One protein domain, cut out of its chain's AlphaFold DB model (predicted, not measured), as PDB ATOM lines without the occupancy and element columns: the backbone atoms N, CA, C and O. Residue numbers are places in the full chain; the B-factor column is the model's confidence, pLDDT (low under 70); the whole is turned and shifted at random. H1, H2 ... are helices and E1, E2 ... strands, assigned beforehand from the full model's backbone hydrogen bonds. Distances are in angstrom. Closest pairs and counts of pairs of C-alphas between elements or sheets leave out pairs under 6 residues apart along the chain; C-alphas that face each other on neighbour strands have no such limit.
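This is residues 3 to 16 and 24 to 95 of the 99 residues of an uncharacterized protein of Euryarchaeota archaeon (UniProt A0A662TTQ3). A strongly twisted sheet of five strands forms a wall, with H1 and H3 set apart from each other over one of its faces and no named helix on the other. The short helix H2 sits off the sheet on the way from H1 to H3, and the long link of residues 64 to 74 returns from H3 to the sheet. The 86 printed residues hold three named helices and five named strands, along the chain E1 E2 H1 H2 H3 E3 E4 E5, a mixed class in two layers, helices on one face of a sheet. The sheet's order is E2 E1 E3 E4 E5, antiparallel throughout. The whole is compact, with a radius of gyration of the C-alphas of 11.9 A and a rounded outline of 33 by 29 by 23 A.

E1, residues 3 to 9, is 19.4 A long and begins at C-alpha 3, (113.212, 132.232, 111.400). E2, residues 27 to 35, is 20.7 A long and bends by 64 degrees at residue 30. E3 is residues 75 to 77, 6.5 A; E4 is residues 83 to 86, 10.0 A; E5 is residues 91 to 93, 6.6 A, ending at C-alpha 93, (121.467, 119.236, 104.646). H1, residues 38 to 44, and H3, residues 57 to 63, are each 9.8 A long; H2, residues 47 to 50, is 5.6 A.

E2 and E5 are the edge strands. E2 and E1 are antiparallel at 150 degrees, with N 6 and O 31 within hydrogen-bond range at 2.9 A. E1 and E3 stand at 154 degrees, with N 5 and O 77 at 2.8 A. E3, E4 and E5 form a meander, each strand the antiparallel neighbour of the one before. In the hairpin E3 and E4, N 84 and O 76 are 2.8 A apart; in the hairpin E4 and E5, N 85 and O 92 are 2.9 A apart. H1 is on the sheet, and its closest C-alphas with E2 are those of Ala 35 and Ala 41, 5.2 A. H3 is on the same face at a height over the sheet of 9.7 A, along E2 at 19 degrees on the local plane; the closest C-alphas, of Ala 28 and Ala 63, are 5.7 A apart. H1 and H2 are close but not clearly touching, with C-alphas 44 and 50 closest at 6.1 A. H2 is not on the sheet and is apart from H3. In H1 and H3 every O i to N i+4 pair is within hydrogen-bond range; H2 is too short for such a pair.

The two C-alphas farthest apart, of Arg 53 and Gln 95, are 36.0 A apart. Residues 17 to 23 are not printed, and C-alphas 16 and 24 stand 18.8 A apart across the cut. Of the links that are printed whole, the one from H3 to E3 is long. Mean pLDDT of the printed part is 93.2; residues 12 to 16 are under 70.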
ATOM      1  N   ILE A   3     114.299 133.101 110.948       97.38
ATOM      2  CA  ILE A   3     113.212 132.232 111.400       97.38
ATOM      3  C   ILE A   3     113.459 130.826 110.858       97.38
ATOM      4  O   ILE A   3     113.660 130.646 109.653       97.38
ATOM      5  N   TYR A   4     113.408 129.844 111.752       98.38
ATOM      6  CA  TYR A   4     113.405 128.431 111.414       98.38
ATOM      7  C   TYR A   4     112.050 127.811 111.732       98.38
ATOM      8  O   TYR A   4     111.538 127.947 112.844       98.38
ATOM      9  N   LYS A   5     111.496 127.060 110.784       98.56
ATOM     10  CA  LYS A   5     110.364 126.166 111.039       98.56
ATOM     11  C   LYS A   5     110.889 124.869 111.637       98.56
ATOM     12  O   LYS A   5     111.760 124.228 111.050       98.56
ATOM     13  N   VAL A   6     110.347 124.485 112.787       98.25
ATOM     14  CA  VAL A   6     110.768 123.301 113.536       98.25
ATOM     15  C   VAL A   6     109.809 122.151 113.281       98.25
ATOM     16  O   VAL A   6     108.595 122.282 113.473       98.25
ATOM     17  N   PHE A   7     110.361 121.007 112.895       97.88
ATOM     18  CA  PHE A   7     109.613 119.791 112.628       97.88
ATOM     19  C   PHE A   7     110.152 118.639 113.462       97.88
ATOM     20  O   PHE A   7     111.327 118.299 113.361       97.88
ATOM     21  N   TYR A   8     109.290 118.003 114.251       96.50
ATOM     22  CA  TYR A   8     109.673 116.820 115.017       96.50
ATOM     23  C   TYR A   8     109.315 115.543 114.268       96.50
ATOM     24  O   TYR A   8     108.228 115.433 113.690       96.50
ATOM     25  N   SER A   9     110.220 114.570 114.288       94.19
ATOM     26  CA  SER A   9     109.989 113.246 113.723       94.19
ATOM     27  C   SER A   9     108.889 112.516 114.497       94.19
ATOM     28  O   SER A   9     108.841 112.528 115.728       94.19
ATOM     29  N   ARG A  10     107.997 111.831 113.776       90.00
ATOM     30  CA  ARG A  10     107.007 110.923 114.383       90.00
ATOM     31  C   ARG A  10     107.581 109.549 114.722       90.00
ATOM     32  O   ARG A  10     106.938 108.780 115.431       90.00
ATOM     33  N   PHE A  11     108.775 109.239 114.230       77.62
ATOM     34  CA  PHE A  11     109.433 107.957 114.434       77.62
ATOM     35  C   PHE A  11     110.713 108.154 115.243       77.62
ATOM     36  O   PHE A  11     111.505 109.050 114.953       77.62
ATOM     37  N   LEU A  12     110.943 107.281 116.229       62.03
ATOM     38  CA  LEU A  12     112.278 107.109 116.798       62.03
ATOM     39  C   LEU A  12     113.152 106.521 115.691       62.03
ATOM     40  O   LEU A  12     113.062 105.328 115.390       62.03
ATOM     41  N   LEU A  13     113.929 107.377 115.034       60.12
ATOM     42  CA  LEU A  13     114.801 106.979 113.940       60.12
ATOM     43  C   LEU A  13     115.928 106.122 114.517       60.12
ATOM     44  O   LEU A  13     116.904 106.624 115.056       60.12
ATOM     45  N   ARG A  14     115.751 104.799 114.445       55.25
ATOM     46  CA  ARG A  14     116.824 103.822 114.679       55.25
ATOM     47  C   ARG A  14     117.702 103.623 113.444       55.25
ATOM     48  O   ARG A  14     118.772 103.044 113.569       55.25
ATOM     49  N   ASP A  15     117.242 104.082 112.283       62.06
ATOM     50  CA  ASP A  15     117.954 103.968 111.016       62.06
ATOM     51  C   ASP A  15     117.853 105.283 110.231       62.06
ATOM     52  O   ASP A  15     116.803 105.621 109.678       62.06
ATOM     53  N   LEU A  16     118.951 106.043 110.218       65.94
ATOM     54  CA  LEU A  16     119.079 107.281 109.446       65.94
ATOM     55  C   LEU A  16     119.378 107.016 107.961       65.94
ATOM     56  O   LEU A  16     119.251 107.937 107.159       65.94
ATOM     57  N   GLY A  24     104.221 116.973 107.485       92.12
ATOM     58  CA  GLY A  24     102.847 116.507 107.686       92.12
ATOM     59  C   GLY A  24     102.688 114.984 107.727       92.12
ATOM     60  O   GLY A  24     101.771 114.516 108.398       92.12
ATOM     61  N   ARG A  25     103.609 114.205 107.137       91.56
ATOM     62  CA  ARG A  25     103.572 112.729 107.135       91.56
ATOM     63  C   ARG A  25     104.602 112.106 108.076       91.56
ATOM     64  O   ARG A  25     104.218 111.536 109.094       91.56
ATOM     65  N   THR A  26     105.897 112.236 107.789       91.75
ATOM     66  CA  THR A  26     106.960 111.674 108.649       91.75
ATOM     67  C   THR A  26     107.345 112.623 109.779       91.75
ATOM     68  O   THR A  26     107.733 112.166 110.850       91.75
ATOM     69  N   HIS A  27     107.149 113.928 109.573       95.19
ATOM     70  CA  HIS A  27     107.451 114.958 110.564       95.19
ATOM     71  C   HIS A  27     106.245 115.860 110.816       95.19
ATOM     72  O   HIS A  27     105.443 116.128 109.912       95.19
ATOM     73  N   ALA A  28     106.098 116.319 112.050       96.75
ATOM     74  CA  ALA A  28     105.051 117.236 112.465       96.75
ATOM     75  C   ALA A  28     105.637 118.630 112.675       96.75
ATOM     76  O   ALA A  28     106.654 118.765 113.347       96.75
ATOM     77  N   PHE A  29     104.991 119.657 112.123       97.56
ATOM     78  CA  PHE A  29     105.338 121.036 112.453       97.56
ATOM     79  C   PHE A  29     105.043 121.301 113.932       97.56
ATOM     80  O   PHE A  29     103.974 120.928 114.422       97.56
ATOM     81  N   ILE A  30     105.984 121.942 114.620       97.06
ATOM     82  CA  ILE A  30     105.878 122.258 116.044       97.06
ATOM     83  C   ILE A  30     105.703 123.754 116.243       97.06
ATOM     84  O   ILE A  30     104.715 124.180 116.839       97.06
ATOM     85  N   VAL A  31     106.666 124.543 115.768       97.31
ATOM     86  CA  VAL A  31     106.726 125.985 116.011       97.31
ATOM     87  C   VAL A  31     107.703 126.651 115.041       97.31
ATOM     88  O   VAL A  31     108.512 125.978 114.396       97.31
ATOM     89  N   GLU A  32     107.637 127.974 114.950       97.88
ATOM     90  CA  GLU A  32     108.698 128.800 114.379       97.88
ATOM     91  C   GLU A  32     109.595 129.335 115.499       97.88
ATOM     92  O   GLU A  32     109.105 129.789 116.533       97.88
ATOM     93  N   VAL A  33     110.910 129.272 115.306       97.56
ATOM     94  CA  VAL A  33     111.893 129.773 116.267       97.56
ATOM     95  C   VAL A  33     112.824 130.770 115.594       97.56
ATOM     96  O   VAL A  33     113.384 130.505 114.531       97.56
ATOM     97  N   GLU A  34     112.995 131.926 116.225       97.81
ATOM     98  CA  GLU A  34     114.018 132.896 115.845       97.81
ATOM     99  C   GLU A  34     115.366 132.489 116.444       97.81
ATOM    100  O   GLU A  34     115.465 132.259 117.653       97.81
ATOM    101  N   ALA A  35     116.393 132.393 115.600       97.56
ATOM    102  CA  ALA A  35     117.762 132.078 115.997       97.56
ATOM    103  C   ALA A  35     118.775 132.611 114.969       97.56
ATOM    104  O   ALA A  35     118.452 132.810 113.797       97.56
ATOM    105  N   ASP A  36     120.018 132.838 115.373       97.50
ATOM    106  CA  ASP A  36     121.101 133.284 114.495       97.50
ATOM    107  C   ASP A  36     121.682 132.154 113.647       97.50
ATOM    108  O   ASP A  36     122.191 132.400 112.554       97.50
ATOM    109  N   ASN A  37     121.604 130.916 114.133       97.44
ATOM    110  CA  ASN A  37     122.087 129.727 113.440       97.44
ATOM    111  C   ASN A  37     121.392 128.454 113.955       97.44
ATOM    112  O   ASN A  37     120.635 128.482 114.928       97.44
ATOM    113  N   LEU A  38     121.694 127.320 113.316       98.06
ATOM    114  CA  LEU A  38     121.139 126.009 113.663       98.06
ATOM    115  C   LEU A  38     121.457 125.585 115.109       98.06
ATOM    116  O   LEU A  38     120.616 124.987 115.774       98.06
ATOM    117  N   GLY A  39     122.651 125.908 115.616       97.81
ATOM    118  CA  GLY A  39     123.054 125.576 116.984       97.81
ATOM    119  C   GLY A  39     122.218 126.313 118.028       97.81
ATOM    120  O   GLY A  39     121.714 125.700 118.965       97.81
ATOM    121  N   GLU A  40     121.996 127.612 117.831       98.12
ATOM    122  CA  GLU A  40     121.117 128.380 118.713       98.12
ATOM    123  C   GLU A  40     119.661 127.899 118.612       98.12
ATOM    124  O   GLU A  40     118.997 127.749 119.639       98.12
ATOM    125  N   ALA A  41     119.174 127.586 117.405       98.25
ATOM    126  CA  ALA A  41     117.844 127.004 117.223       98.25
ATOM    127  C   ALA A  41     117.697 125.682 117.999       98.25
ATOM    128  O   ALA A  41     116.710 125.494 118.710       98.25
ATOM    129  N   TYR A  42     118.704 124.803 117.946       98.25
ATOM    130  CA  TYR A  42     118.736 123.570 118.735       98.25
ATOM    131  C   TYR A  42     118.690 123.837 120.234       98.25
ATOM    132  O   TYR A  42     117.887 123.218 120.933       98.25
ATOM    133  N   THR A  43     119.512 124.766 120.734       97.94
ATOM    134  CA  THR A  43     119.513 125.146 122.150       97.94
ATOM    135  C   THR A  43     118.141 125.655 122.569       97.94
ATOM    136  O   THR A  43     117.597 125.172 123.560       97.94
ATOM    137  N   ARG A  44     117.535 126.575 121.812       98.00
ATOM    138  CA  ARG A  44     116.196 127.107 122.106       98.00
ATOM    139  C   ARG A  44     115.140 126.004 122.138       98.00
ATOM    140  O   ARG A  44     114.302 126.004 123.033       98.00
ATOM    141  N   MET A  45     115.235 125.023 121.242       97.75
ATOM    142  CA  MET A  45     114.305 123.892 121.167       97.75
ATOM    143  C   MET A  45     114.597 122.748 122.151       97.75
ATOM    144  O   MET A  45     113.911 121.722 122.126       97.75
ATOM    145  N   GLN A  46     115.547 122.904 123.078       97.69
ATOM    146  CA  GLN A  46     115.682 121.972 124.199       97.69
ATOM    147  C   GLN A  46     114.560 122.179 125.209       97.69
ATOM    148  O   GLN A  46     114.268 123.307 125.595       97.69
ATOM    149  N   GLY A  47     113.947 121.091 125.679       95.56
ATOM    150  CA  GLY A  47     112.759 121.133 126.532       95.56
ATOM    151  C   GLY A  47     112.921 121.997 127.783       95.56
ATOM    152  O   GLY A  47     111.962 122.635 128.190       95.56
ATOM    153  N   LEU A  48     114.130 122.094 128.343       96.31
ATOM    154  CA  LEU A  48     114.418 122.966 129.488       96.31
ATOM    155  C   LEU A  48     114.332 124.469 129.167       96.31
ATOM    156  O   LEU A  48     114.126 125.260 130.080       96.31
ATOM    157  N   ASN A  49     114.473 124.856 127.899       96.75
ATOM    158  CA  ASN A  49     114.499 126.251 127.461       96.75
ATOM    159  C   ASN A  49     113.124 126.734 126.982       96.75
ATOM    160  O   ASN A  49     112.628 127.736 127.487       96.75
ATOM    161  N   TRP A  50     112.474 126.025 126.051       95.88
ATOM    162  CA  TRP A  50     111.163 126.450 125.525       95.88
ATOM    163  C   TRP A  50     109.961 125.867 126.278       95.88
ATOM    164  O   TRP A  50     108.836 126.327 126.096       95.88
ATOM    165  N   SER A  51     110.179 124.837 127.098       95.81
ATOM    166  CA  SER A  51     109.118 124.134 127.822       95.81
ATOM    167  C   SER A  51     109.547 123.711 129.244       95.81
ATOM    168  O   SER A  51     109.362 122.538 129.615       95.81
ATOM    169  N   PRO A  52     110.107 124.625 130.065       95.62
ATOM    170  CA  PRO A  52     110.673 124.300 131.378       95.62
ATOM    171  C   PRO A  52     109.672 123.646 132.342       95.62
ATOM    172  O   PRO A  52     110.072 122.952 133.276       95.62
ATOM    173  N   ARG A  53     108.368 123.845 132.130       96.50
ATOM    174  CA  ARG A  53     107.276 123.293 132.946       96.50
ATOM    175  C   ARG A  53     106.366 122.351 132.153       96.50
ATOM    176  O   ARG A  53     105.318 121.942 132.648       96.50
ATOM    177  N   GLY A  54     106.764 121.959 130.943       93.56
ATOM    178  CA  GLY A  54     105.990 121.067 130.077       93.56
ATOM    179  C   GLY A  54     104.943 121.765 129.203       93.56
ATOM    180  O   GLY A  54     104.015 121.102 128.740       93.56
ATOM    181  N   GLU A  55     105.089 123.065 128.956       95.31
ATOM    182  CA  GLU A  55     104.264 123.908 128.082       95.31
ATOM    183  C   GLU A  55     104.107 123.323 126.671       95.31
ATOM    184  O   GLU A  55     103.050 123.447 126.055       95.31
ATOM    185  N   ALA A  56     105.128 122.617 126.184       94.56
ATOM    186  CA  ALA A  56     105.128 121.950 124.889       94.56
ATOM    187  C   ALA A  56     104.263 120.689 124.833       94.56
ATOM    188  O   ALA A  56     103.867 120.270 123.747       94.56
ATOM    189  N   ARG A  57     103.965 120.047 125.971       93.69
ATOM    190  CA  ARG A  57     103.313 118.722 125.999       93.69
ATOM    191  C   ARG A  57     101.967 118.688 125.268       93.69
ATOM    192  O   ARG A  57     101.708 117.703 124.579       93.69
ATOM    193  N   PRO A  58     101.086 119.700 125.386       94.94
ATOM    194  CA  PRO A  58      99.857 119.733 124.601       94.94
ATOM    195  C   PRO A  58     100.121 119.871 123.096       94.94
ATOM    196  O   PRO A  58      99.400 119.262 122.310       94.94
ATOM    197  N   ILE A  59     101.145 120.637 122.699       94.69
ATOM    198  CA  ILE A  59     101.529 120.858 121.296       94.69
ATOM    199  C   ILE A  59     102.044 119.551 120.695       94.69
ATOM    200  O   ILE A  59     101.496 119.062 119.711       94.69
ATOM    201  N   THR A  60     103.037 118.937 121.338       93.88
ATOM    202  CA  THR A  60     103.685 117.710 120.860       93.88
ATOM    203  C   THR A  60     102.703 116.542 120.807       93.88
ATOM    204  O   THR A  60     102.617 115.847 119.795       93.88
ATOM    205  N   ARG A  61     101.842 116.401 121.826       93.81
ATOM    206  CA  ARG A  61     100.776 115.388 121.841       93.81
ATOM    207  C   ARG A  61      99.782 115.565 120.693       93.81
ATOM    208  O   ARG A  61      99.439 114.583 120.047       93.81
ATOM    209  N   ARG A  62      99.313 116.792 120.432       94.44
ATOM    210  CA  ARG A  62      98.392 117.075 119.311       94.44
ATOM    211  C   ARG A  62      99.055 116.847 117.953       94.44
ATOM    212  O   ARG A  62      98.388 116.408 117.023       94.44
ATOM    213  N   ALA A  63     100.354 117.111 117.855       94.19
ATOM    214  CA  ALA A  63     101.159 116.891 116.658       94.19
ATOM    215  C   ALA A  63     101.469 115.399 116.386       94.19
ATOM    216  O   ALA A  63     101.908 115.046 115.286       94.19
ATOM    217  N   GLY A  64     101.208 114.518 117.363       93.19
ATOM    218  CA  GLY A  64     101.469 113.081 117.270       93.19
ATOM    219  C   GLY A  64     102.940 112.711 117.467       93.19
ATOM    220  O   GLY A  64     103.381 111.698 116.930       93.19
ATOM    221  N   VAL A  65     103.702 113.527 118.201       93.62
ATOM    222  CA  VAL A  65     105.108 113.269 118.559       93.62
ATOM    223  C   VAL A  65     105.249 113.106 120.076       93.62
ATOM    224  O   VAL A  65     104.392 113.551 120.845       93.62
ATOM    225  N   SER A  66     106.307 112.428 120.524       89.75
ATOM    226  CA  SER A  66     106.450 111.996 121.928       89.75
ATOM    227  C   SER A  66     107.471 112.795 122.744       89.75
ATOM    228  O   SER A  66     107.461 112.721 123.973       89.75
ATOM    229  N   HIS A  67     108.313 113.593 122.091       93.25
ATOM    230  CA  HIS A  67     109.385 114.366 122.716       93.25
ATOM    231  C   HIS A  67     109.103 115.866 122.719       93.25
ATOM    232  O   HIS A  67     108.349 116.383 121.899       93.25
ATOM    233  N   THR A  68     109.710 116.568 123.677       94.94
ATOM    234  CA  THR A  68     109.672 118.035 123.785       94.94
ATOM    235  C   THR A  68     111.010 118.676 123.425       94.94
ATOM    236  O   THR A  68     111.017 119.799 122.944       94.94
ATOM    237  N   SER A  69     112.139 117.994 123.602       96.38
ATOM    238  CA  SER A  69     113.447 118.492 123.156       96.38
ATOM    239  C   SER A  69     113.725 118.093 121.720       96.38
ATOM    240  O   SER A  69     113.553 116.920 121.414       96.38
ATOM    241  N   MET A  70     114.235 119.008 120.899       96.56
ATOM    242  CA  MET A  70     114.774 118.659 119.584       96.56
ATOM    243  C   MET A  70     115.826 117.549 119.701       96.56
ATOM    244  O   MET A  70     116.734 117.639 120.532       96.56
ATOM    245  N   SER A  71     115.686 116.523 118.869       94.75
ATOM    246  CA  SER A  71     116.467 115.292 118.898       94.75
ATOM    247  C   SER A  71     116.864 114.839 117.492       94.75
ATOM    248  O   SER A  71     116.448 115.408 116.483       94.75
ATOM    249  N   VAL A  72     117.675 113.785 117.435       93.69
ATOM    250  CA  VAL A  72     118.129 113.147 116.199       93.69
ATOM    251  C   VAL A  72     116.941 112.817 115.301       93.69
ATOM    252  O   VAL A  72     115.971 112.185 115.731       93.69
ATOM    253  N   GLY A  73     117.033 113.253 114.048       93.12
ATOM    254  CA  GLY A  73     115.986 113.086 113.052       93.12
ATOM    255  C   GLY A  73     114.941 114.198 113.005       93.12
ATOM    256  O   GLY A  73     114.140 114.216 112.079       93.12
ATOM    257  N   ASP A  74     114.937 115.137 113.949       95.88
ATOM    258  CA  ASP A  74     114.136 116.353 113.816       95.88
ATOM    259  C   ASP A  74     114.741 117.283 112.759       95.88
ATOM    260  O   ASP A  74     115.933 117.221 112.453       95.88
ATOM    261  N   VAL A  75     113.915 118.159 112.192       97.25
ATOM    262  CA  VAL A  75     114.294 119.003 111.058       97.25
ATOM    263  C   VAL A  75     114.059 120.475 111.358       97.25
ATOM    264  O   VAL A  75     113.005 120.872 111.861       97.25
ATOM    265  N   LEU A  76     115.040 121.291 110.986       98.38
ATOM    266  CA  LEU A  76     114.912 122.735 110.858       98.38
ATOM    267  C   LEU A  76     114.810 123.106 109.383       98.38
ATOM    268  O   LEU A  76     115.610 122.646 108.575       98.38
ATOM    269  N   VAL A  77     113.856 123.966 109.036       98.06
ATOM    270  CA  VAL A  77     113.747 124.551 107.694       98.06
ATOM    271  C   VAL A  77     113.939 126.053 107.802       98.06
ATOM    272  O   VAL A  77     113.219 126.707 108.557       98.06
ATOM    273  N   ASP A  78     114.915 126.599 107.082       96.31
ATOM    274  CA  ASP A  78     115.168 128.039 107.077       96.31
ATOM    275  C   ASP A  78     114.185 128.814 106.177       96.31
ATOM    276  O   ASP A  78     113.347 128.251 105.469       96.31
ATOM    277  N   HIS A  79     114.291 130.142 106.195       93.50
ATOM    278  CA  HIS A  79     113.467 131.044 105.382       93.50
ATOM    279  C   HIS A  79     113.623 130.864 103.860       93.50
ATOM    280  O   HIS A  79     112.779 131.345 103.106       93.50
ATOM    281  N   ARG A  80     114.690 130.202 103.397       93.62
ATOM    282  CA  ARG A  80     114.934 129.885 101.981       93.62
ATOM    283  C   ARG A  80     114.372 128.520 101.595       93.62
ATOM    284  O   ARG A  80     114.446 128.150 100.431       93.62
ATOM    285  N   GLY A  81     113.808 127.786 102.555       93.75
ATOM    286  CA  GLY A  81     113.299 126.437 102.358       93.75
ATOM    287  C   GLY A  81     114.358 125.348 102.504       93.75
ATOM    288  O   GLY A  81     114.014 124.179 102.363       93.75
ATOM    289  N   GLN A  82     115.613 125.680 102.835       95.94
ATOM    290  CA  GLN A  82     116.631 124.657 103.061       95.94
ATOM    291  C   GLN A  82     116.319 123.902 104.354       95.94
ATOM    292  O   GLN A  82     116.243 124.493 105.436       95.94
ATOM    293  N   ALA A  83     116.187 122.583 104.238       96.75
ATOM    294  CA  ALA A  83     115.947 121.687 105.357       96.75
ATOM    295  C   ALA A  83     117.256 121.065 105.878       96.75
ATOM    296  O   ALA A  83     118.122 120.657 105.101       96.75
ATOM    297  N   TRP A  84     117.382 120.975 107.198       97.00
ATOM    298  CA  TRP A  84     118.527 120.410 107.910       97.00
ATOM    299  C   TRP A  84     118.034 119.403 108.938       97.00
ATOM    300  O   TRP A  84     117.255 119.766 109.820       97.00
ATOM    301  N   VAL A  85     118.493 118.157 108.846       95.69
ATOM    302  CA  VAL A  85     118.202 117.131 109.850       95.69
ATOM    303  C   VAL A  85     119.234 117.182 110.973       95.69
ATOM    304  O   VAL A  85     120.438 117.304 110.725       95.69
ATOM    305  N   CYS A  86     118.751 117.116 112.212       95.50
ATOM    306  CA  CYS A  86     119.574 116.982 113.404       95.50
ATOM    307  C   CYS A  86     120.195 115.583 113.421       95.50
ATOM    308  O   CYS A  86     119.479 114.581 113.439       95.50
ATOM    309  N   MET A  87     121.520 115.517 113.427       93.06
ATOM    310  CA  MET A  87     122.271 114.262 113.487       93.06
ATOM    311  C   MET A  87     122.741 114.001 114.920       93.06
ATOM    312  O   MET A  87     122.634 114.877 115.778       93.06
ATOM    313  N   ASP A  88     123.315 112.820 115.175       90.50
ATOM    314  CA  ASP A  88     124.002 112.537 116.448       90.50
ATOM    315  C   ASP A  88     125.086 113.587 116.744       90.50
ATOM    316  O   ASP A  88     125.300 113.982 117.890       90.50
ATOM    317  N   VAL A  89     125.750 114.067 115.685       91.56
ATOM    318  CA  VAL A  89     126.696 115.180 115.733       91.56
ATOM    319  C   VAL A  89     126.414 116.130 114.572       91.56
ATOM    320  O   VAL A  89     126.623 115.794 113.408       91.56
ATOM    321  N   GLY A  90     125.983 117.346 114.900       95.19
ATOM    322  CA  GLY A  90     125.789 118.417 113.928       95.19
ATOM    323  C   GLY A  90     124.534 118.256 113.070       95.19
ATOM    324  O   GLY A  90     123.484 117.821 113.542       95.19
ATOM    325  N   TRP A  91     124.644 118.672 111.810       96.19
ATOM    326  CA  TRP A  91     123.518 118.823 110.894       96.19
ATOM    327  C   TRP A  91     123.852 118.262 109.526       96.19
ATOM    328  O   TRP A  91     124.952 118.479 109.018       96.19
ATOM    329  N   GLN A  92     122.873 117.618 108.903       94.50
ATOM    330  CA  GLN A  92     122.956 117.213 107.509       94.50
ATOM    331  C   GLN A  92     121.921 117.988 106.694       94.50
ATOM    332  O   GLN A  92     120.740 118.027 107.042       94.50
ATOM    333  N   ALA A  93     122.370 118.619 105.608       94.94
ATOM    334  CA  ALA A  93     121.467 119.236 104.646       94.94
ATOM    335  C   ALA A  93     120.658 118.143 103.941       94.94
ATOM    336  O   ALA A  93     121.217 117.152 103.466       94.94
ATOM    337  N   ILE A  94     119.346 118.330 103.867       92.31
ATOM    338  CA  ILE A  94     118.471 117.474 103.074       92.31
ATOM    339  C   ILE A  94     118.478 118.043 101.660       92.31
ATOM    340  O   ILE A  94     118.115 119.204 101.452       92.31
ATOM    341  N   GLN A  95     118.935 117.238 100.706       85.06
ATOM    342  CA  GLN A  95     118.815 117.573  99.296       85.06
ATOM    343  C   GLN A  95     117.364 117.344  98.877       85.06
ATOM    344  O   GLN A  95     116.746 116.351  99.265       85.06
TER     345      GLN A  95